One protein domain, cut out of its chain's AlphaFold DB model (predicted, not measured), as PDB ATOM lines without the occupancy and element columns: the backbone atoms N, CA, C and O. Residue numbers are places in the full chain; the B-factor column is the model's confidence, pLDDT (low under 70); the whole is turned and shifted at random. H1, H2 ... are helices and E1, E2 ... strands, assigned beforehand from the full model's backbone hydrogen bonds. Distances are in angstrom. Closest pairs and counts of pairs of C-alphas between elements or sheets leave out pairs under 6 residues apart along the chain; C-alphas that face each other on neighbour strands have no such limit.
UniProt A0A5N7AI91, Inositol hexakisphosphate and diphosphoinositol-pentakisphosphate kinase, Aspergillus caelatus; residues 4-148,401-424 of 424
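This is residues 4 to 148 and 401 to 424 of the 424 residues of the protein "Inositol hexakisphosphate and diphosphoinositol-pentakisphosphate kinase" of Aspergillus caelatus (UniProt A0A5N7AI91). A small twisted sheet of four strands, E1 E3 E2 E4, has H5 over E3 and E2, running along the strands, and the long helix H8 packs on H5 with its residues 402 to 410 and grazes the sheet farther along; the short helices H4 and H6 and the helix H7 also only graze the sheet. H2 and H3 sit in a loose loop away from the sheet, and residues 4 to 15, of which 4 to 8 belong to H1, stick out. The printed part has 169 residues, with eight named helices and four named strands in the order H1 E1 H2 H3 E2 H4 H5 E3 H6 E4 H7 H8. The sheet runs E1 E3 E2 E4 and is mixed, and the class is mixed, helices and strands. The whole is compact, with a radius of gyration of the C-alphas of 17.0 A and spans of 53 by 40 by 27 A.

H1, residues 4 to 8, begins with C-alpha 4 at (84.293, 13.085, 72.840). E1 is residues 23 to 25, H2 31 to 36 and H3 46 to 53. E2, residues 68 to 73, is 16.1 A long and begins with C-alpha 68 at (105.747, 31.185, 96.667). H4 is residues 76 to 79; H5, 82 to 91, is 14.5 A long. E3, residues 97 to 102, is 15.8 A long. H6 is residues 104 to 109 and E4 is 120 to 123. H7, residues 131 to 141, is 15.2 A long. H8, residues 401 to 423, is 33.3 A long and ends with C-alpha 423 at (104.323, 39.539, 112.458).

E1 and E3 are antiparallel, with N 101 and O 24 2.9 A apart. E3 and E2 are parallel, with N 70 and O 98 2.8 A apart; E2, H4, H5 and E3 form a strand-helix-strand unit, two parallel neighbour strands with helices between, its crossover right-handed. E2 and E4 are parallel, with N 71 and O 120 2.8 A apart; E3, H6 and E4 form a split unit, with E2 between its strands, also right-handed. H5 is over E3 and E2 at a height over the sheet of 10.5 A. H8 touches H5 with residues 402 to 410 alone, the same way at a shallow tilt of 34 degrees, only just short of steep; the closest C-alphas, of Ile 87 and Tyr 402, are 5.3 A apart. H4, H6, H7 and H8 only graze the sheet. H1, H2 and H3 are not on it. Every O i to N i+4 pair is within hydrogen-bond range in H1, H2, H3, H5, H6, H7 and H8; H4 is too short for one.

The farthest C-alphas, of His 5 and Asn 424, are 54.7 A apart. Residues 149 to 400 are not printed, and C-alphas 148 and 401 are 21.8 A apart across this cut. The links H1 to E1 and H3 to E2 are long. Mean pLDDT of the printed part is 74.3; 64 residues are under 70, among them 4 to 17 and 25 to 66.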
ATOM      1  N   LEU A   4      83.697  14.190  72.080       31.16
ATOM      2  CA  LEU A   4      84.293  13.085  72.840       31.16
ATOM      3  C   LEU A   4      85.387  12.315  72.078       31.16
ATOM      4  O   LEU A   4      86.317  11.814  72.703       31.16
ATOM      5  N   HIS A   5      85.317  12.221  70.746       34.09
ATOM      6  CA  HIS A   5      86.311  11.459  69.976       34.09
ATOM      7  C   HIS A   5      87.647  12.197  69.812       34.09
ATOM      8  O   HIS A   5      88.670  11.543  69.633       34.09
ATOM      9  N   LYS A   6      87.684  13.533  69.955       33.94
ATOM     10  CA  LYS A   6      88.953  14.283  69.983       33.94
ATOM     11  C   LYS A   6      89.689  14.134  71.322       33.94
ATOM     12  O   LYS A   6      90.912  14.101  71.333       33.94
ATOM     13  N   LEU A   7      88.967  13.928  72.427       36.88
ATOM     14  CA  LEU A   7      89.558  13.613  73.739       36.88
ATOM     15  C   LEU A   7      90.142  12.191  73.808       36.88
ATOM     16  O   LEU A   7      91.075  11.951  74.570       36.88
ATOM     17  N   ALA A   8      89.638  11.254  73.000       30.80
ATOM     18  CA  ALA A   8      90.187   9.899  72.911       30.80
ATOM     19  C   ALA A   8      91.509   9.827  72.118       30.80
ATOM     20  O   ALA A   8      92.265   8.876  72.304       30.80
ATOM     21  N   ALA A   9      91.794  10.833  71.280       30.58
ATOM     22  CA  ALA A   9      93.052  10.964  70.543       30.58
ATOM     23  C   ALA A   9      94.188  11.576  71.386       30.58
ATOM     24  O   ALA A   9      95.344  11.500  70.989       30.58
ATOM     25  N   VAL A  10      93.897  12.082  72.592       34.81
ATOM     26  CA  VAL A  10      94.908  12.340  73.635       34.81
ATOM     27  C   VAL A  10      95.134  11.044  74.427       34.81
ATOM     28  O   VAL A  10      94.948  10.954  75.639       34.81
ATOM     29  N   LYS A  11      95.461   9.980  73.695       34.50
ATOM     30  CA  LYS A  11      96.089   8.767  74.214       34.50
ATOM     31  C   LYS A  11      97.488   8.705  73.612       34.50
ATOM     32  O   LYS A  11      97.750   7.931  72.708       34.50
ATOM     33  N   ASP A  12      98.356   9.534  74.158       31.14
ATOM     34  CA  ASP A  12      99.548   9.002  74.791       31.14
ATOM     35  C   ASP A  12      99.554   9.599  76.191       31.14
ATOM     36  O   ASP A  12      99.301  10.794  76.372       31.14
ATOM     37  N   GLY A  13      99.721   8.757  77.209       37.03
ATOM     38  CA  GLY A  13     100.064   9.264  78.526       37.03
ATOM     39  C   GLY A  13     101.376   9.993  78.333       37.03
ATOM     40  O   GLY A  13     102.383   9.327  78.140       37.03
ATOM     41  N   SER A  14     101.335  11.327  78.284       35.56
ATOM     42  CA  SER A  14     102.532  12.139  78.107       35.56
ATOM     43  C   SER A  14     103.555  11.615  79.101       35.56
ATOM     44  O   SER A  14     103.277  11.672  80.309       35.56
ATOM     45  N   GLU A  15     104.675  11.074  78.619       38.53
ATOM     46  CA  GLU A  15     105.861  10.908  79.446       38.53
ATOM     47  C   GLU A  15     105.957  12.184  80.280       38.53
ATOM     48  O   GLU A  15     105.913  13.298  79.746       38.53
ATOM     49  N   ALA A  16     105.856  12.040  81.600       49.91
ATOM     50  CA  ALA A  16     105.906  13.187  82.479       49.91
ATOM     51  C   ALA A  16     107.267  13.830  82.213       49.91
ATOM     52  O   ALA A  16     108.286  13.218  82.504       49.91
ATOM     53  N   ASN A  17     107.285  14.993  81.560       57.34
ATOM     54  CA  ASN A  17     108.539  15.649  81.227       57.34
ATOM     55  C   ASN A  17     109.140  16.160  82.543       57.34
ATOM     56  O   ASN A  17     108.664  17.147  83.111       57.34
ATOM     57  N   TRP A  18     110.074  15.382  83.076       70.69
ATOM     58  CA  TRP A  18     110.832  15.665  84.285       70.69
ATOM     59  C   TRP A  18     112.084  16.443  83.900       70.69
ATOM     60  O   TRP A  18     112.690  16.159  82.869       70.69
ATOM     61  N   ASP A  19     112.490  17.402  84.727       73.94
ATOM     62  CA  ASP A  19     113.799  18.028  84.550       73.94
ATOM     63  C   ASP A  19     114.946  17.090  84.986       73.94
ATOM     64  O   ASP A  19     114.725  16.013  85.549       73.94
ATOM     65  N   ASP A  20     116.196  17.514  84.773       65.44
ATOM     66  CA  ASP A  20     117.395  16.753  85.166       65.44
ATOM     67  C   ASP A  20     117.461  16.475  86.681       65.44
ATOM     68  O   ASP A  20     118.092  15.515  87.141       65.44
ATOM     69  N   ASN A  21     116.764  17.289  87.476       65.62
ATOM     70  CA  ASN A  21     116.626  17.119  88.915       65.62
ATOM     71  C   ASN A  21     115.452  16.219  89.314       65.62
ATOM     72  O   ASN A  21     115.276  15.979  90.512       65.62
ATOM     73  N   HIS A  22     114.723  15.657  88.351       71.31
ATOM     74  CA  HIS A  22     113.506  14.874  88.535       71.31
ATOM     75  C   HIS A  22     112.428  15.637  89.322       71.31
ATOM     76  O   HIS A  22     111.742  15.093  90.196       71.31
ATOM     77  N   MET A  23     112.312  16.927  89.015       67.62
ATOM     78  CA  MET A  23     111.221  17.804  89.415       67.62
ATOM     79  C   MET A  23     110.284  18.038  88.236       67.62
ATOM     80  O   MET A  23     110.679  17.975  87.069       67.62
ATOM     81  N   ARG A  24     109.026  18.343  88.551       76.50
ATOM     82  CA  ARG A  24     108.049  18.767  87.551       76.50
ATOM     83  C   ARG A  24     107.290  19.987  88.042       76.50
ATOM     84  O   ARG A  24     106.690  19.961  89.114       76.50
ATOM     85  N   LEU A  25     107.265  21.026  87.216       67.75
ATOM     86  CA  LEU A  25     106.376  22.165  87.401       67.75
ATOM     87  C   LEU A  25     104.995  21.819  86.842       67.75
ATOM     88  O   LEU A  25     104.864  21.374  85.698       67.75
ATOM     89  N   PHE A  26     103.953  21.997  87.651       67.00
ATOM     90  CA  PHE A  26     102.588  21.901  87.141       67.00
ATOM     91  C   PHE A  26     102.228  23.195  86.419       67.00
ATOM     92  O   PHE A  26     102.258  24.262  87.024       67.00
ATOM     93  N   ALA A  27     101.859  23.088  85.141       58.84
ATOM     94  CA  ALA A  27     101.254  24.196  84.414       58.84
ATOM     95  C   ALA A  27      99.855  24.496  84.973       58.84
ATOM     96  O   ALA A  27      99.110  23.572  85.332       58.84
ATOM     97  N   ARG A  28      99.500  25.782  85.024       57.19
ATOM     98  CA  ARG A  28      98.144  26.239  85.332       57.19
ATOM     99  C   ARG A  28      97.150  25.654  84.324       57.19
ATOM    100  O   ARG A  28      97.468  25.544  83.142       57.19
ATOM    101  N   MET A  29      95.943  25.313  84.780       58.72
ATOM    102  CA  MET A  29      94.844  25.021  83.851       58.72
ATOM    103  C   MET A  29      94.433  26.288  83.109       58.72
ATOM    104  O   MET A  29      94.228  27.330  83.740       58.72
ATOM    105  N   ASN A  30      94.311  26.198  81.790       52.38
ATOM    106  CA  ASN A  30      93.847  27.328  80.990       52.38
ATOM    107  C   ASN A  30      92.315  27.486  81.083       52.38
ATOM    108  O   ASN A  30      91.602  26.581  81.518       52.38
ATOM    109  N   ASP A  31      91.806  28.659  80.704       50.72
ATOM    110  CA  ASP A  31      90.383  28.989  80.855       50.72
ATOM    111  C   ASP A  31      89.472  28.085  79.992       50.72
ATOM    112  O   ASP A  31      88.366  27.756  80.418       50.72
ATOM    113  N   GLU A  32      89.960  27.584  78.847       49.44
ATOM    114  CA  GLU A  32      89.246  26.605  78.009       49.44
ATOM    115  C   GLU A  32      89.128  25.234  78.697       49.44
ATOM    116  O   GLU A  32      88.070  24.612  78.670       49.44
ATOM    117  N   GLU A  33      90.182  24.758  79.367       52.88
ATOM    118  CA  GLU A  33      90.157  23.530  80.172       52.88
ATOM    119  C   GLU A  33      89.202  23.671  81.362       52.88
ATOM    120  O   GLU A  33      88.497  22.719  81.710       52.88
ATOM    121  N   ILE A  34      89.147  24.862  81.969       53.75
ATOM    122  CA  ILE A  34      88.218  25.184  83.056       53.75
ATOM    123  C   ILE A  34      86.761  25.107  82.560       53.75
ATOM    124  O   ILE A  34      85.914  24.495  83.218       53.75
ATOM    125  N   GLU A  35      86.486  25.671  81.382       48.41
ATOM    126  CA  GLU A  35      85.162  25.701  80.755       48.41
ATOM    127  C   GLU A  35      84.708  24.316  80.256       48.41
ATOM    128  O   GLU A  35      83.595  23.880  80.557       48.41
ATOM    129  N   ILE A  36      85.587  23.566  79.578       48.97
ATOM    130  CA  ILE A  36      85.316  22.206  79.070       48.97
ATOM    131  C   ILE A  36      84.947  21.241  80.204       48.97
ATOM    132  O   ILE A  36      84.114  20.350  80.029       48.97
ATOM    133  N   LEU A  37      85.550  21.413  81.380       46.66
ATOM    134  CA  LEU A  37      85.291  20.579  82.553       46.66
ATOM    135  C   LEU A  37      84.085  21.053  83.387       46.66
ATOM    136  O   LEU A  37      83.828  20.469  84.443       46.66
ATOM    137  N   GLN A  38      83.340  22.067  82.918       44.62
ATOM    138  CA  GLN A  38      82.186  22.677  83.601       44.62
ATOM    139  C   GLN A  38      82.496  23.076  85.049       44.62
ATOM    140  O   GLN A  38      81.704  22.867  85.972       44.62
ATOM    141  N   LEU A  39      83.692  23.612  85.270       46.62
ATOM    142  CA  LEU A  39      84.137  24.008  86.596       46.62
ATOM    143  C   LEU A  39      83.622  25.412  86.907       46.62
ATOM    144  O   LEU A  39      83.619  26.268  86.021       46.62
ATOM    145  N   PRO A  40      83.223  25.702  88.157       40.03
ATOM    146  CA  PRO A  40      83.011  27.085  88.551       40.03
ATOM    147  C   PRO A  40      84.324  27.852  88.344       40.03
ATOM    148  O   PRO A  40      85.373  27.416  88.825       40.03
ATOM    149  N   SER A  41      84.278  28.976  87.621       37.06
ATOM    150  CA  SER A  41      85.433  29.868  87.489       37.06
ATOM    151  C   SER A  41      85.950  30.241  88.886       37.06
ATOM    152  O   SER A  41      85.122  30.447  89.785       37.06
ATOM    153  N   PRO A  42      87.278  30.351  89.099       43.28
ATOM    154  CA  PRO A  42      87.826  30.756  90.388       43.28
ATOM    155  C   PRO A  42      87.139  32.044  90.849       43.28
ATOM    156  O   PRO A  42      87.201  33.068  90.166       43.28
ATOM    157  N   LYS A  43      86.448  32.012  91.998       41.50
ATOM    158  CA  LYS A  43      85.715  33.194  92.502       41.50
ATOM    159  C   LYS A  43      86.660  34.355  92.839       41.50
ATOM    160  O   LYS A  43      86.233  35.507  92.899       41.50
ATOM    161  N   TYR A  44      87.942  34.051  93.032       42.56
ATOM    162  CA  TYR A  44      89.014  35.013  93.226       42.56
ATOM    163  C   TYR A  44      89.857  35.129  91.957       42.56
ATOM    164  O   TYR A  44      90.681  34.279  91.639       42.56
ATOM    165  N   SER A  45      89.657  36.227  91.232       41.50
ATOM    166  CA  SER A  45      90.537  36.610  90.129       41.50
ATOM    167  C   SER A  45      91.967  36.820  90.640       41.50
ATOM    168  O   SER A  45      92.178  37.587  91.583       41.50
ATOM    169  N   ALA A  46      92.955  36.220  89.968       43.06
ATOM    170  CA  ALA A  46      94.381  36.446  90.227       43.06
ATOM    171  C   ALA A  46      94.759  37.945  90.213       43.06
ATOM    172  O   ALA A  46      95.620  38.378  90.981       43.06
ATOM    173  N   LYS A  47      94.051  38.775  89.421       40.94
ATOM    174  CA  LYS A  47      94.226  40.240  89.425       40.94
ATOM    175  C   LYS A  47      93.831  40.863  90.765       40.94
ATOM    176  O   LYS A  47      94.475  41.810  91.205       40.94
ATOM    177  N   ARG A  48      92.796  40.342  91.431       40.72
ATOM    178  CA  ARG A  48      92.303  40.864  92.715       40.72
ATOM    179  C   ARG A  48      93.293  40.563  93.848       40.72
ATOM    180  O   ARG A  48      93.610  41.467  94.610       40.72
ATOM    181  N   ILE A  49      93.866  39.355  93.853       44.03
ATOM    182  CA  ILE A  49      94.894  38.917  94.815       44.03
ATOM    183  C   ILE A  49      96.192  39.720  94.647       44.03
ATOM    184  O   ILE A  49      96.720  40.246  95.623       44.03
ATOM    185  N   SER A  50      96.675  39.886  93.408       46.97
ATOM    186  CA  SER A  50      97.840  40.735  93.118       46.97
ATOM    187  C   SER A  50      97.618  42.179  93.585       46.97
ATOM    188  O   SER A  50      98.507  42.772  94.187       46.97
ATOM    189  N   THR A  51      96.416  42.731  93.392       44.28
ATOM    190  CA  THR A  51      96.110  44.114  93.786       44.28
ATOM    191  C   THR A  51      95.995  44.287  95.306       44.28
ATOM    192  O   THR A  51      96.401  45.326  95.819       44.28
ATOM    193  N   GLU A  52      95.460  43.306  96.041       49.03
ATOM    194  CA  GLU A  52      95.377  43.347  97.511       49.03
ATOM    195  C   GLU A  52      96.740  43.122  98.182       49.03
ATOM    196  O   GLU A  52      97.076  43.850  99.113       49.03
ATOM    197  N   LEU A  53      97.568  42.205  97.665       47.97
ATOM    198  CA  LEU A  53      98.936  41.987  98.158       47.97
ATOM    199  C   LEU A  53      99.868  43.169  97.838       47.97
ATOM    200  O   LEU A  53     100.681  43.542  98.679       47.97
ATOM    201  N   CYS A  54      99.712  43.819  96.677       44.28
ATOM    202  CA  CYS A  54     100.469  45.027  96.313       44.28
ATOM    203  C   CYS A  54     100.115  46.267  97.156       44.28
ATOM    204  O   CYS A  54     100.828  47.265  97.084       44.28
ATOM    205  N   ARG A  55      99.016  46.246  97.925       43.28
ATOM    206  CA  ARG A  55      98.604  47.358  98.805       43.28
ATOM    207  C   ARG A  55      99.200  47.275 100.211       43.28
ATOM    208  O   ARG A  55      99.013  48.210 100.988       43.28
ATOM    209  N   ILE A  56      99.895  46.189 100.547       45.44
ATOM    210  CA  ILE A  56     100.530  46.029 101.856       45.44
ATOM    211  C   ILE A  56     101.880  46.772 101.836       45.44
ATOM    212  O   ILE A  56     102.679  46.525 100.930       45.44
ATOM    213  N   PRO A  57     102.155  47.698 102.779       39.94
ATOM    214  CA  PRO A  57     103.400  48.458 102.789       39.94
ATOM    215  C   PRO A  57     104.602  47.520 102.923       39.94
ATOM    216  O   PRO A  57     104.715  46.769 103.886       39.94
ATOM    217  N   VAL A  58     105.502  47.568 101.942       40.31
ATOM    218  CA  VAL A  58     106.710  46.739 101.892       40.31
ATOM    219  C   VAL A  58     107.737  47.298 102.879       40.31
ATOM    220  O   VAL A  58     108.415  48.280 102.572       40.31
ATOM    221  N   GLN A  59     107.887  46.673 104.049       38.00
ATOM    222  CA  GLN A  59     109.126  46.790 104.820       38.00
ATOM    223  C   GLN A  59     110.127  45.738 104.334       38.00
ATOM    224  O   GLN A  59     109.788  44.591 104.041       38.00
ATOM    225  N   LYS A  60     111.364  46.200 104.134       39.44
ATOM    226  CA  LYS A  60     112.476  45.451 103.555       39.44
ATOM    227  C   LYS A  60     112.890  44.322 104.495       39.44
ATOM    228  O   LYS A  60     113.648  44.592 105.410       39.44
ATOM    229  N   ASP A  61     112.469  43.098 104.199       37.22
ATOM    230  CA  ASP A  61     113.211  41.879 104.528       37.22
ATOM    231  C   ASP A  61     112.830  40.739 103.569       37.22
ATOM    232  O   ASP A  61     111.758  40.727 102.961       37.22
ATOM    233  N   HIS A  62     113.753  39.793 103.382       45.12
ATOM    234  CA  HIS A  62     113.799  38.748 102.342       45.12
ATOM    235  C   HIS A  62     112.607  37.758 102.263       45.12
ATOM    236  O   HIS A  62     112.651  36.813 101.481       45.12
ATOM    237  N   ILE A  63     111.522  37.986 103.007       46.84
ATOM    238  CA  ILE A  63     110.291  37.172 103.050       46.84
ATOM    239  C   ILE A  63     109.346  37.491 101.866       46.84
ATOM    240  O   ILE A  63     108.353  36.808 101.634       46.84
ATOM    241  N   MET A  64     109.667  38.519 101.074       50.12
ATOM    242  CA  MET A  64     108.768  39.123 100.084       50.12
ATOM    243  C   MET A  64     109.188  38.889  98.625       50.12
ATOM    244  O   MET A  64     109.295  39.842  97.852       50.12
ATOM    245  N   ARG A  65     109.436  37.645  98.201       60.72
ATOM    246  CA  ARG A  65     109.577  37.357  96.761       60.72
ATOM    247  C   ARG A  65     108.673  36.221  96.321       60.72
ATOM    248  O   ARG A  65     109.044  35.059  96.346       60.72
ATOM    249  N   SER A  66     107.493  36.630  95.866       61.75
ATOM    250  CA  SER A  66     106.704  35.873  94.904       61.75
ATOM    251  C   SER A  66     107.582  35.439  93.714       61.75
ATOM    252  O   SER A  66     108.419  36.243  93.283       61.75
ATOM    253  N   PRO A  67     107.395  34.234  93.151       80.06
ATOM    254  CA  PRO A  67     106.363  33.255  93.501       80.06
ATOM    255  C   PRO A  67     106.701  32.426  94.752       80.06
ATOM    256  O   PRO A  67     107.833  31.985  94.931       80.06
ATOM    257  N   TRP A  68     105.689  32.173  95.586       87.38
ATOM    258  CA  TRP A  68     105.747  31.185  96.667       87.38
ATOM    259  C   TRP A  68     105.806  29.777  96.080       87.38
ATOM    260  O   TRP A  68     105.066  29.469  95.145       87.38
ATOM    261  N   ARG A  69     106.615  28.893  96.657       91.81
ATOM    262  CA  ARG A  69     106.741  27.511  96.184       91.81
ATOM    263  C   ARG A  69     105.907  26.554  97.023       91.81
ATOM    264  O   ARG A  69     106.124  26.420  98.227       91.81
ATOM    265  N   LEU A  70     104.990  25.848  96.369       94.88
ATOM    266  CA  LEU A  70     104.226  24.743  96.937       94.88
ATOM    267  C   LEU A  70     104.840  23.411  96.491       94.88
ATOM    268  O   LEU A  70     104.685  23.004  95.343       94.88
ATOM    269  N   GLY A  71     105.521  22.728  97.407       96.62
ATOM    270  CA  GLY A  71     106.061  21.392  97.187       96.62
ATOM    271  C   GLY A  71     104.985  20.314  97.322       96.62
ATOM    272  O   GLY A  71     104.224  20.308  98.291       96.62
ATOM    273  N   ILE A  72     104.944  19.380  96.373       97.25
ATOM    274  CA  ILE A  72     104.128  18.164  96.437       97.25
ATOM    275  C   ILE A  72     105.062  16.972  96.658       97.25
ATOM    276  O   ILE A  72     105.845  16.627  95.775       97.25
ATOM    277  N   CYS A  73     104.969  16.343  97.829       96.94
ATOM    278  CA  CYS A  73     105.691  15.121  98.188       96.94
ATOM    279  C   CYS A  73     104.704  13.960  98.324       96.94
ATOM    280  O   CYS A  73     104.116  13.746  99.382       96.94
ATOM    281  N   ALA A  74     104.531  13.196  97.258       96.19
ATOM    282  CA  ALA A  74     103.784  11.946  97.266       96.19
ATOM    283  C   ALA A  74     104.331  11.056  96.153       96.19
ATOM    284  O   ALA A  74     104.893  11.581  95.194       96.19
ATOM    285  N   MET A  75     104.131   9.742  96.266       94.38
ATOM    286  CA  MET A  75     104.510   8.812  95.199       94.38
ATOM    287  C   MET A  75     103.843   9.207  93.877       94.38
ATOM    288  O   MET A  75     102.690   9.661  93.871       94.38
ATOM    289  N   ASP A  76     104.546   9.024  92.760       90.88
ATOM    290  CA  ASP A  76     104.124   9.504  91.442       90.88
ATOM    291  C   ASP A  76     102.749   8.950  91.037       90.88
ATOM    292  O   ASP A  76     101.917   9.679  90.489       90.88
ATOM    293  N   ASP A  77     102.434   7.701  91.392       88.56
ATOM    294  CA  ASP A  77     101.130   7.084  91.124       88.56
ATOM    295  C   ASP A  77      99.962   7.821  91.818       88.56
ATOM    296  O   ASP A  77      98.833   7.855  91.306       88.56
ATOM    297  N   LYS A  78     100.223   8.454  92.970       92.56
ATOM    298  CA  LYS A  78      99.261   9.294  93.687       92.56
ATOM    299  C   LYS A  78      99.300  10.721  93.183       92.56
ATOM    300  O   LYS A  78      98.235  11.276  92.882       92.56
ATOM    301  N   ALA A  79     100.483  11.323  93.104       90.06
ATOM    302  CA  ALA A  79     100.652  12.725  92.747       90.06
ATOM    303  C   ALA A  79     100.156  13.012  91.323       90.06
ATOM    304  O   ALA A  79      99.469  14.007  91.084       90.06
ATOM    305  N   LEU A  80     100.412  12.085  90.397       88.44
ATOM    306  CA  LEU A  80      99.990  12.163  89.002       88.44
ATOM    307  C   LEU A  80      98.614  11.530  88.754       88.44
ATOM    308  O   LEU A  80      98.184  11.431  87.604       88.44
ATOM    309  N   SER A  81      97.870  11.137  89.787       88.69
ATOM    310  CA  SER A  81      96.486  10.705  89.589       88.69
ATOM    311  C   SER A  81      95.627  11.866  89.071       88.69
ATOM    312  O   SER A  81      95.773  13.001  89.519       88.69
ATOM    313  N   LYS A  82      94.679  11.586  88.160       86.44
ATOM    314  CA  LYS A  82      93.812  12.626  87.562       86.44
ATOM    315  C   LYS A  82      93.198  13.554  88.616       86.44
ATOM    316  O   LYS A  82      93.259  14.760  88.472       86.44
ATOM    317  N   ALA A  83      92.666  12.989  89.700       88.75
ATOM    318  CA  ALA A  83      92.018  13.753  90.764       88.75
ATOM    319  C   ALA A  83      92.971  14.717  91.496       88.75
ATOM    320  O   ALA A  83      92.596  15.850  91.779       88.75
ATOM    321  N   ASN A  84      94.199  14.284  91.793       91.75
ATOM    322  CA  ASN A  84      95.183  15.134  92.460       91.75
ATOM    323  C   ASN A  84      95.759  16.183  91.507       91.75
ATOM    324  O   ASN A  84      95.885  17.337  91.899       91.75
ATOM    325  N   GLN A  85      96.027  15.824  90.246       89.19
ATOM    326  CA  GLN A  85      96.496  16.796  89.256       89.19
ATOM    327  C   GLN A  85      95.487  17.935  89.050       89.19
ATOM    328  O   GLN A  85      95.893  19.085  88.932       89.19
ATOM    329  N   GLU A  86      94.183  17.640  89.038       87.56
ATOM    330  CA  GLU A  86      93.140  18.671  88.991       87.56
ATOM    331  C   GLU A  86      93.296  19.663  90.162       87.56
ATOM    332  O   GLU A  86      93.359  20.876  89.951       87.56
ATOM    333  N   ILE A  87      93.438  19.172  91.393       91.62
ATOM    334  CA  ILE A  87      93.630  20.038  92.565       91.62
ATOM    335  C   ILE A  87      94.944  20.827  92.445       91.62
ATOM    336  O   ILE A  87      94.933  22.050  92.542       91.62
ATOM    337  N   PHE A  88      96.070  20.162  92.180       92.81
ATOM    338  CA  PHE A  88      97.394  20.793  92.173       92.81
ATOM    339  C   PHE A  88      97.558  21.844  91.076       92.81
ATOM    340  O   PHE A  88      98.109  22.907  91.343       92.81
ATOM    341  N   ARG A  89      97.026  21.609  89.871       87.81
ATOM    342  CA  ARG A  89      97.051  22.624  88.807       87.81
ATOM    343  C   ARG A  89      96.233  23.862  89.156       87.81
ATOM    344  O   ARG A  89      96.598  24.952  88.735       87.81
ATOM    345  N   ARG A  90      95.148  23.711  89.925       87.50
ATOM    346  CA  ARG A  90      94.365  24.854  90.420       87.50
ATOM    347  C   ARG A  90      95.106  25.620  91.507       87.50
ATOM    348  O   ARG A  90      94.897  26.815  91.620       87.50
ATOM    349  N   LEU A  91      95.961  24.969  92.295       90.50
ATOM    350  CA  LEU A  91      96.805  25.653  93.285       90.50
ATOM    351  C   LEU A  91      97.922  26.483  92.639       90.50
ATOM    352  O   LEU A  91      98.422  27.403  93.281       90.50
ATOM    353  N   HIS A  92      98.296  26.186  91.391       85.94
ATOM    354  CA  HIS A  92      99.218  27.020  90.627       85.94
ATOM    355  C   HIS A  92      98.551  28.347  90.262       85.94
ATOM    356  O   HIS A  92      97.474  28.376  89.665       85.94
ATOM    357  N   VAL A  93      99.219  29.451  90.584       82.62
ATOM    358  CA  VAL A  93      98.754  30.802  90.261       82.62
ATOM    359  C   VAL A  93      99.917  31.563  89.647       82.62
ATOM    360  O   VAL A  93     100.906  31.823  90.331       82.62
ATOM    361  N   ASP A  94      99.798  31.926  88.370       76.25
ATOM    362  CA  ASP A  94     100.891  32.543  87.611       76.25
ATOM    363  C   ASP A  94     101.453  33.774  88.332       76.25
ATOM    364  O   ASP A  94     100.718  34.682  88.730       76.25
ATOM    365  N   GLY A  95     102.773  33.792  88.516       76.75
ATOM    366  CA  GLY A  95     103.479  34.876  89.196       76.75
ATOM    367  C   GLY A  95     103.239  34.963  90.707       76.75
ATOM    368  O   GLY A  95     103.794  35.875  91.321       76.75
ATOM    369  N   LEU A  96     102.464  34.044  91.308       82.06
ATOM    370  CA  LEU A  96     102.144  34.027  92.740       82.06
ATOM    371  C   LEU A  96     102.477  32.710  93.450       82.06
ATOM    372  O   LEU A  96     103.129  32.744  94.491       82.06
ATOM    373  N   ILE A  97     102.019  31.571  92.926       86.00
ATOM    374  CA  ILE A  97     102.227  30.241  93.514       86.00
ATOM    375  C   ILE A  97     102.754  29.299  92.436       86.00
ATOM    376  O   ILE A  97     102.046  28.969  91.485       86.00
ATOM    377  N   GLU A  98     103.980  28.829  92.629       90.38
ATOM    378  CA  GLU A  98     104.635  27.827  91.799       90.38
ATOM    379  C   GLU A  98     104.496  26.450  92.460       90.38
ATOM    380  O   GLU A  98     104.991  26.218  93.564       90.38
ATOM    381  N   VAL A  99     103.814  25.520  91.790       91.62
ATOM    382  CA  VAL A  99     103.641  24.148  92.291       91.62
ATOM    383  C   VAL A  99     104.735  23.243  91.733       91.62
ATOM    384  O   VAL A  99     104.817  23.035  90.519       91.62
ATOM    385  N   VAL A 100     105.537  22.675  92.635       92.56
ATOM    386  CA  VAL A 100     106.702  21.836  92.331       92.56
ATOM    387  C   VAL A 100     106.450  20.414  92.823       92.56
ATOM    388  O   VAL A 100     106.306  20.176  94.021       92.56
ATOM    389  N   LEU A 101     106.420  19.448  91.907       93.62
ATOM    390  CA  LEU A 101     106.324  18.029  92.237       93.62
ATOM    391  C   LEU A 101     107.705  17.426  92.480       93.62
ATOM    392  O   LEU A 101     108.597  17.551  91.639       93.62
ATOM    393  N   PHE A 102     107.855  16.735  93.610       93.75
ATOM    394  CA  PHE A 102     109.059  15.995  93.953       93.75
ATOM    395  C   PHE A 102     108.836  14.557  93.477       93.75
ATOM    396  O   PHE A 102     108.082  13.826  94.111       93.75
ATOM    397  N   GLY A 103     109.426  14.172  92.344       88.88
ATOM    398  CA  GLY A 103     109.186  12.843  91.772       88.88
ATOM    399  C   GLY A 103     109.862  11.710  92.542       88.88
ATOM    400  O   GLY A 103     110.742  11.948  93.378       88.88
ATOM    401  N   ASP A 104     109.509  10.467  92.208       91.94
ATOM    402  CA  ASP A 104     109.941   9.270  92.945       91.94
ATOM    403  C   ASP A 104     111.468   9.168  93.078       91.94
ATOM    404  O   ASP A 104     111.982   8.892  94.162       91.94
ATOM    405  N   LYS A 105     112.233   9.472  92.020       89.81
ATOM    406  CA  LYS A 105     113.709   9.469  92.071       89.81
ATOM    407  C   LYS A 105     114.254  10.456  93.109       89.81
ATOM    408  O   LYS A 105     115.233  10.158  93.792       89.81
ATOM    409  N   THR A 106     113.634  11.627  93.238       92.00
ATOM    410  CA  THR A 106     114.016  12.623  94.247       92.00
ATOM    411  C   THR A 106     113.673  12.116  95.643       92.00
ATOM    412  O   THR A 106     114.546  12.087  96.511       92.00
ATOM    413  N   LEU A 107     112.440  11.642  95.844       94.12
ATOM    414  CA  LEU A 107     111.966  11.170  97.144       94.12
ATOM    415  C   LEU A 107     112.739   9.940  97.640       94.12
ATOM    416  O   LEU A 107     113.133   9.882  98.807       94.12
ATOM    417  N   LEU A 108     113.006   8.969  96.772       95.12
ATOM    418  CA  LEU A 108     113.624   7.699  97.146       95.12
ATOM    419  C   LEU A 108     115.154   7.787  97.155       95.12
ATOM    420  O   LEU A 108     115.775   7.424  98.154       95.12
ATOM    421  N   SER A 109     115.764   8.342  96.105       94.44
ATOM    422  CA  SER A 109     117.213   8.224  95.887       94.44
ATOM    423  C   SER A 109     118.038   9.397  96.421       94.44
ATOM    424  O   SER A 109     119.189   9.192  96.796       94.44
ATOM    425  N   LYS A 110     117.493  10.621  96.469       95.12
ATOM    426  CA  LYS A 110     118.238  11.812  96.932       95.12
ATOM    427  C   LYS A 110     118.077  12.039  98.432       95.12
ATOM    428  O   LYS A 110     117.051  11.664  99.004       95.12
ATOM    429  N   ARG A 111     119.048  12.679  99.087       96.25
ATOM    430  CA  ARG A 111     118.923  13.060 100.506       96.25
ATOM    431  C   ARG A 111     118.054  14.320 100.677       96.25
ATOM    432  O   ARG A 111     118.009  15.126  99.746       96.25
ATOM    433  N   PRO A 112     117.386  14.517 101.832       95.94
ATOM    434  CA  PRO A 112     116.524  15.680 102.083       95.94
ATOM    435  C   PRO A 112     117.177  17.047 101.825       95.94
ATOM    436  O   PRO A 112     116.498  18.000 101.450       95.94
ATOM    437  N   GLU A 113     118.494  17.166 101.990       95.56
ATOM    438  CA  GLU A 113     119.236  18.409 101.756       95.56
ATOM    439  C   GLU A 113     119.238  18.814 100.277       95.56
ATOM    440  O   GLU A 113     119.280  20.007  99.971       95.56
ATOM    441  N   GLU A 114     119.167  17.825  99.385       93.81
ATOM    442  CA  GLU A 114     119.221  17.954  97.924       93.81
ATOM    443  C   GLU A 114     117.828  18.145  97.302       93.81
ATOM    444  O   GLU A 114     117.695  18.269  96.083       93.81
ATOM    445  N   TRP A 115     116.775  18.119  98.122       95.12
ATOM    446  CA  TRP A 115     115.406  18.291  97.659       95.12
ATOM    447  C   TRP A 115     115.088  19.758  97.351       95.12
ATOM    448  O   TRP A 115     115.725  20.668  97.897       95.12
ATOM    449  N   PRO A 116     114.075  20.016  96.507       92.44
ATOM    450  CA  PRO A 116     113.689  21.373  96.139       92.44
ATOM    451  C   PRO A 116     113.259  22.163  97.376       92.44
ATOM    452  O   PRO A 116     112.624  21.617  98.276       92.44
ATOM    453  N   ILE A 117     113.582  23.454  97.437       92.31
ATOM    454  CA  ILE A 117     113.132  24.329  98.528       92.31
ATOM    455  C   ILE A 117     111.701  24.783  98.237       92.31
ATOM    456  O   ILE A 117     111.421  25.274  97.141       92.31
ATOM    457  N   CYS A 118     110.818  24.642  99.226       93.62
ATOM    458  CA  CYS A 118     109.439  25.112  99.165       93.62
ATOM    459  C   CYS A 118     109.042  25.858 100.445       93.62
ATOM    460  O   CYS A 118     109.601  25.620 101.514       93.62
ATOM    461  N   ASP A 119     108.065  26.754 100.322       92.12
ATOM    462  CA  ASP A 119     107.505  27.524 101.437       92.12
ATOM    463  C   ASP A 119     106.314  26.807 102.077       92.12
ATOM    464  O   ASP A 119     106.060  26.924 103.281       92.12
ATOM    465  N   PHE A 120     105.588  26.056 101.249       94.81
ATOM    466  CA  PHE A 120     104.418  25.267 101.599       94.81
ATOM    467  C   PHE A 120     104.606  23.833 101.117       94.81
ATOM    468  O   PHE A 120     105.197  23.606 100.063       94.81
ATOM    469  N   LEU A 121     104.059  22.870 101.854       97.06
ATOM    470  CA  LEU A 121     104.208  21.452 101.566       97.06
ATOM    471  C   LEU A 121     102.868  20.719 101.665       97.06
ATOM    472  O   LEU A 121     102.197  20.735 102.701       97.06
ATOM    473  N   ILE A 122     102.506  20.024 100.589       97.56
ATOM    474  CA  ILE A 122     101.530  18.935 100.618       97.56
ATOM    475  C   ILE A 122     102.329  17.641 100.581       97.56
ATOM    476  O   ILE A 122     102.999  17.349  99.593       97.56
ATOM    477  N   ALA A 123     102.249  16.868 101.656       97.25
ATOM    478  CA  ALA A 123     102.915  15.585 101.752       97.25
ATOM    479  C   ALA A 123     101.993  14.550 102.385       97.25
ATOM    480  O   ALA A 123     101.315  14.840 103.375       97.25
ATOM    481  N   PHE A 124     101.945  13.352 101.810       96.31
ATOM    482  CA  PHE A 124     101.079  12.297 102.314       96.31
ATOM    483  C   PHE A 124     101.590  10.908 101.971       96.31
ATOM    484  O   PHE A 124     102.078  10.656 100.869       96.31
ATOM    485  N   TYR A 125     101.437  10.009 102.937       94.62
ATOM    486  CA  TYR A 125     101.844   8.629 102.808       94.62
ATOM    487  C   TYR A 125     101.013   7.859 101.776       94.62
ATOM    488  O   TYR A 125      99.794   7.998 101.655       94.62
ATOM    489  N   SER A 126     101.713   6.982 101.074       93.50
ATOM    490  CA  SER A 126     101.185   5.791 100.426       93.50
ATOM    491  C   SER A 126     102.252   4.703 100.492       93.50
ATOM    492  O   SER A 126     103.396   4.996 100.835       93.50
ATOM    493  N   ASP A 127     101.912   3.471 100.119       90.69
ATOM    494  CA  ASP A 127     102.895   2.388 100.038       90.69
ATOM    495  C   ASP A 127     104.160   2.815  99.261       90.69
ATOM    496  O   ASP A 127     104.069   3.467  98.215       90.69
ATOM    497  N   GLY A 128     105.332   2.521  99.829       91.94
ATOM    498  CA  GLY A 128     106.647   2.953  99.334       91.94
ATOM    499  C   GLY A 128     107.076   4.396  99.662       91.94
ATOM    500  O   GLY A 128     108.229   4.748  99.413       91.94
ATOM    501  N   PHE A 129     106.211   5.237 100.240       95.62
ATOM    502  CA  PHE A 129     106.531   6.640 100.528       95.62
ATOM    503  C   PHE A 129     107.500   6.801 101.715       95.62
ATOM    504  O   PHE A 129     107.225   6.292 102.806       95.62
ATOM    505  N   PRO A 130     108.604   7.564 101.574       96.06
ATOM    506  CA  PRO A 130     109.630   7.666 102.609       96.06
ATOM    507  C   PRO A 130     109.285   8.724 103.672       96.06
ATOM    508  O   PRO A 130     109.947   9.759 103.765       96.06
ATOM    509  N   LEU A 131     108.258   8.464 104.489       95.25
ATOM    510  CA  LEU A 131     107.722   9.417 105.475       95.25
ATOM    511  C   LEU A 131     108.809  10.039 106.376       95.25
ATOM    512  O   LEU A 131     108.856  11.260 106.515       95.25
ATOM    513  N   GLU A 132     109.743   9.235 106.891       94.19
ATOM    514  CA  GLU A 132     110.851   9.704 107.740       94.19
ATOM    515  C   GLU A 132     111.776  10.715 107.046       94.19
ATOM    516  O   GLU A 132     112.213  11.701 107.649       94.19
ATOM    517  N   LYS A 133     112.055  10.523 105.748       96.50
ATOM    518  CA  LYS A 133     112.867  11.474 104.969       96.50
ATOM    519  C   LYS A 133     112.136  12.802 104.815       96.50
ATOM    520  O   LYS A 133     112.762  13.854 104.895       96.50
ATOM    521  N   VAL A 134     110.818  12.760 104.636       96.69
ATOM    522  CA  VAL A 134     109.996  13.967 104.492       96.69
ATOM    523  C   VAL A 134     109.868  14.698 105.829       96.69
ATOM    524  O   VAL A 134     109.998  15.915 105.858       96.69
ATOM    525  N   ILE A 135     109.715  13.985 106.949       95.50
ATOM    526  CA  ILE A 135     109.778  14.580 108.296       95.50
ATOM    527  C   ILE A 135     111.153  15.226 108.539       95.50
ATOM    528  O   ILE A 135     111.251  16.318 109.096       95.50
ATOM    529  N   SER A 136     112.235  14.589 108.090       96.00
ATOM    530  CA  SER A 136     113.585  15.164 108.178       96.00
ATOM    531  C   SER A 136     113.718  16.429 107.319       96.00
ATOM    532  O   SER A 136     114.256  17.437 107.779       96.00
ATOM    533  N   TYR A 137     113.151  16.421 106.108       97.12
ATOM    534  CA  TYR A 137     113.070  17.597 105.239       97.12
ATOM    535  C   TYR A 137     112.303  18.751 105.900       97.12
ATOM    536  O   TYR A 137     112.757  19.895 105.842       97.12
ATOM    537  N   THR A 138     111.173  18.485 106.567       95.69
ATOM    538  CA  THR A 138     110.405  19.556 107.221       95.69
ATOM    539  C   THR A 138     111.127  20.143 108.424       95.69
ATOM    540  O   THR A 138     111.069  21.354 108.611       95.69
ATOM    541  N   LYS A 139     111.882  19.339 109.182       94.06
ATOM    542  CA  LYS A 139     112.779  19.842 110.236       94.06
ATOM    543  C   LYS A 139     113.891  20.728 109.659       94.06
ATOM    544  O   LYS A 139     114.194  21.771 110.229       94.06
ATOM    545  N   LEU A 140     114.459  20.348 108.511       95.25
ATOM    546  CA  LEU A 140     115.543  21.083 107.848       95.25
ATOM    547  C   LEU A 140     115.082  22.407 107.213       95.25
ATOM    548  O   LEU A 140     115.795  23.406 107.282       95.25
ATOM    549  N   ARG A 141     113.931  22.406 106.532       94.56
ATOM    550  CA  ARG A 141     113.478  23.522 105.679       94.56
ATOM    551  C   ARG A 141     112.296  24.305 106.250       94.56
ATOM    552  O   ARG A 141     112.015  25.394 105.765       94.56
ATOM    553  N   SER A 142     111.622  23.780 107.275       93.75
ATOM    554  CA  SER A 142     110.470  24.400 107.948       93.75
ATOM    555  C   SER A 142     109.363  24.940 107.010       93.75
ATOM    556  O   SER A 142     108.857  26.047 107.242       93.75
ATOM    557  N   PRO A 143     108.943  24.197 105.958       95.06
ATOM    558  CA  PRO A 143     107.805  24.608 105.146       95.06
ATOM    559  C   PRO A 143     106.519  24.541 105.977       95.06
ATOM    560  O   PRO A 143     106.384  23.706 106.879       95.06
ATOM    561  N   LEU A 144     105.526  25.366 105.646       93.31
ATOM    562  CA  LEU A 144     104.195  25.151 106.206       93.31
ATOM    563  C   LEU A 144     103.575  23.906 105.576       93.31
ATOM    564  O   LEU A 144     103.340  23.859 104.371       93.31
ATOM    565  N   CYS A 145     103.263  22.917 106.402       95.69
ATOM    566  CA  CYS A 145     102.638  21.680 105.957       95.69
ATOM    567  C   CYS A 145     101.112  21.786 106.037       95.69
ATOM    568  O   CYS A 145     100.573  22.182 107.070       95.69
ATOM    569  N   TYR A 146     100.411  21.393 104.971       95.69
ATOM    570  CA  TYR A 146      98.946  21.276 104.999       95.69
ATOM    571  C   TYR A 146      98.483  20.102 105.856       95.69
ATOM    572  O   TYR A 146      97.523  20.214 106.615       95.69
ATOM    573  N   ASN A 147      99.167  18.972 105.734       96.06
ATOM    574  CA  ASN A 147      98.927  17.808 106.563       96.06
ATOM    575  C   ASN A 147     100.122  17.625 107.488       96.06
ATOM    576  O   ASN A 147     101.273  17.681 107.055       96.06
ATOM    577  N   ASP A 148      99.842  17.396 108.761       96.31
ATOM    578  CA  ASP A 148     100.858  17.101 109.748       96.31
ATOM    579  C   ASP A 148     101.437  15.711 109.495       96.31
ATOM    580  O   ASP A 148     100.722  14.710 109.546       96.31
ATOM    581  N   PHE A 401      84.115  19.103  93.702       92.69
ATOM    582  CA  PHE A 401      85.008  18.894  94.836       92.69
ATOM    583  C   PHE A 401      86.408  19.447  94.561       92.69
ATOM    584  O   PHE A 401      86.965  20.106  95.431       92.69
ATOM    585  N   TYR A 402      86.981  19.219  93.372       92.19
ATOM    586  CA  TYR A 402      88.340  19.688  93.068       92.19
ATOM    587  C   TYR A 402      88.458  21.210  93.136       92.19
ATOM    588  O   TYR A 402      89.429  21.713  93.697       92.19
ATOM    589  N   GLY A 403      87.463  21.928  92.600       89.69
ATOM    590  CA  GLY A 403      87.402  23.387  92.681       89.69
ATOM    591  C   GLY A 403      87.330  23.876  94.126       89.69
ATOM    592  O   GLY A 403      88.189  24.637  94.558       89.69
ATOM    593  N   GLN A 404      86.370  23.368  94.903       93.06
ATOM    594  CA  GLN A 404      86.205  23.772  96.306       93.06
ATOM    595  C   GLN A 404      87.419  23.414  97.169       93.06
ATOM    596  O   GLN A 404      87.832  24.206  98.011       93.06
ATOM    597  N   CYS A 405      88.020  22.244  96.939       95.38
ATOM    598  CA  CYS A 405      89.227  21.826  97.636       95.38
ATOM    599  C   CYS A 405      90.383  22.798  97.365       95.38
ATOM    600  O   CYS A 405      90.992  23.307  98.303       95.38
ATOM    601  N   ALA A 406      90.644  23.112  96.092       92.62
ATOM    602  CA  ALA A 406      91.697  24.048  95.720       92.62
ATOM    603  C   ALA A 406      91.456  25.456  96.291       92.62
ATOM    604  O   ALA A 406      92.384  26.042  96.844       92.62
ATOM    605  N   ASP A 407      90.222  25.967  96.231       91.44
ATOM    606  CA  ASP A 407      89.862  27.283  96.772       91.44
ATOM    607  C   ASP A 407      90.144  27.377  98.279       91.44
ATOM    608  O   ASP A 407      90.726  28.357  98.748       91.44
ATOM    609  N   ILE A 408      89.763  26.353  99.050       94.00
ATOM    610  CA  ILE A 408      89.992  26.324 100.502       94.00
ATOM    611  C   ILE A 408      91.488  26.256 100.807       94.00
ATOM    612  O   ILE A 408      91.981  27.021 101.635       94.00
ATOM    613  N   LEU A 409      92.232  25.388 100.117       93.75
ATOM    614  CA  LEU A 409      93.677  25.275 100.316       93.75
ATOM    615  C   LEU A 409      94.389  26.598  99.976       93.75
ATOM    616  O   LEU A 409      95.196  27.076 100.770       93.75
ATOM    617  N   GLN A 410      94.028  27.263  98.873       90.25
ATOM    618  CA  GLN A 410      94.553  28.596  98.558       90.25
ATOM    619  C   GLN A 410      94.237  29.623  99.653       90.25
ATOM    620  O   GLN A 410      95.116  30.392 100.038       90.25
ATOM    621  N   GLN A 411      93.013  29.635 100.190       89.00
ATOM    622  CA  GLN A 411      92.645  30.542 101.283       89.00
ATOM    623  C   GLN A 411      93.472  30.285 102.546       89.00
ATOM    624  O   GLN A 411      93.889  31.241 103.207       89.00
ATOM    625  N   MET A 412      93.753  29.020 102.872       89.81
ATOM    626  CA  MET A 412      94.639  28.651 103.980       89.81
ATOM    627  C   MET A 412      96.057  29.188 103.755       89.81
ATOM    628  O   MET A 412      96.631  29.795 104.663       89.81
ATOM    629  N   LEU A 413      96.587  29.037 102.536       86.62
ATOM    630  CA  LEU A 413      97.896  29.564 102.144       86.62
ATOM    631  C   LEU A 413      97.951  31.085 102.296       86.62
ATOM    632  O   LEU A 413      98.810  31.604 103.008       86.62
ATOM    633  N   MET A 414      97.005  31.802 101.683       83.88
ATOM    634  CA  MET A 414      96.939  33.266 101.723       83.88
ATOM    635  C   MET A 414      96.779  33.792 103.151       83.88
ATOM    636  O   MET A 414      97.449  34.748 103.537       83.88
ATOM    637  N   SER A 415      95.949  33.137 103.967       84.94
ATOM    638  CA  SER A 415      95.775  33.497 105.378       84.94
ATOM    639  C   SER A 415      97.078  33.362 106.163       84.94
ATOM    640  O   SER A 415      97.363  34.173 107.046       84.94
ATOM    641  N   HIS A 416      97.889  32.347 105.855       81.56
ATOM    642  CA  HIS A 416      99.186  32.170 106.497       81.56
ATOM    643  C   HIS A 416     100.217  33.195 106.033       81.56
ATOM    644  O   HIS A 416     100.932  33.758 106.863       81.56
ATOM    645  N   VAL A 417     100.261  33.477 104.728       79.00
ATOM    646  CA  VAL A 417     101.102  34.540 104.161       79.00
ATOM    647  C   VAL A 417     100.781  35.876 104.832       79.00
ATOM    648  O   VAL A 417     101.683  36.523 105.357       79.00
ATOM    649  N   ALA A 418      99.500  36.244 104.924       78.50
ATOM    650  CA  ALA A 418      99.070  37.479 105.575       78.50
ATOM    651  C   ALA A 418      99.518  37.553 107.047       78.50
ATOM    652  O   ALA A 418     100.058  38.568 107.481       78.50
ATOM    653  N   LYS A 419      99.377  36.462 107.815       76.94
ATOM    654  CA  LYS A 419      99.838  36.404 109.216       76.94
ATOM    655  C   LYS A 419     101.354  36.546 109.357       76.94
ATOM    656  O   LYS A 419     101.807  37.129 110.337       76.94
ATOM    657  N   ARG A 420     102.137  35.997 108.421       69.50
ATOM    658  CA  ARG A 420     103.599  36.159 108.404       69.50
ATOM    659  C   ARG A 420     104.008  37.591 108.073       69.50
ATOM    660  O   ARG A 420     104.979  38.065 108.645       69.50
ATOM    661  N   ILE A 421     103.266  38.269 107.198       66.44
ATOM    662  CA  ILE A 421     103.532  39.670 106.857       66.44
ATOM    663  C   ILE A 421     103.245  40.597 108.044       66.44
ATOM    664  O   ILE A 421     104.000  41.522 108.261       66.44
ATOM    665  N   VAL A 422     102.198  40.341 108.836       64.44
ATOM    666  CA  VAL A 422     101.837  41.196 109.991       64.44
ATOM    667  C   VAL A 422     102.762  41.007 111.206       64.44
ATOM    668  O   VAL A 422     102.811  41.866 112.080       64.44
ATOM    669  N   LYS A 423     103.445  39.861 111.317       54.69
ATOM    670  CA  LYS A 423     104.323  39.539 112.458       54.69
ATOM    671  C   LYS A 423     105.764  40.043 112.311       54.69
ATOM    672  O   LYS A 423     106.476  40.022 113.312       54.69
ATOM    673  N   ASN A 424     106.173  40.421 111.104       44.62
ATOM    674  CA  ASN A 424     107.447  41.087 110.826       44.62
ATOM    675  C   ASN A 424     107.176  42.563 110.549       44.62
ATOM    676  O   ASN A 424     108.117  43.355 110.743       44.62
TER     677      ASN A 424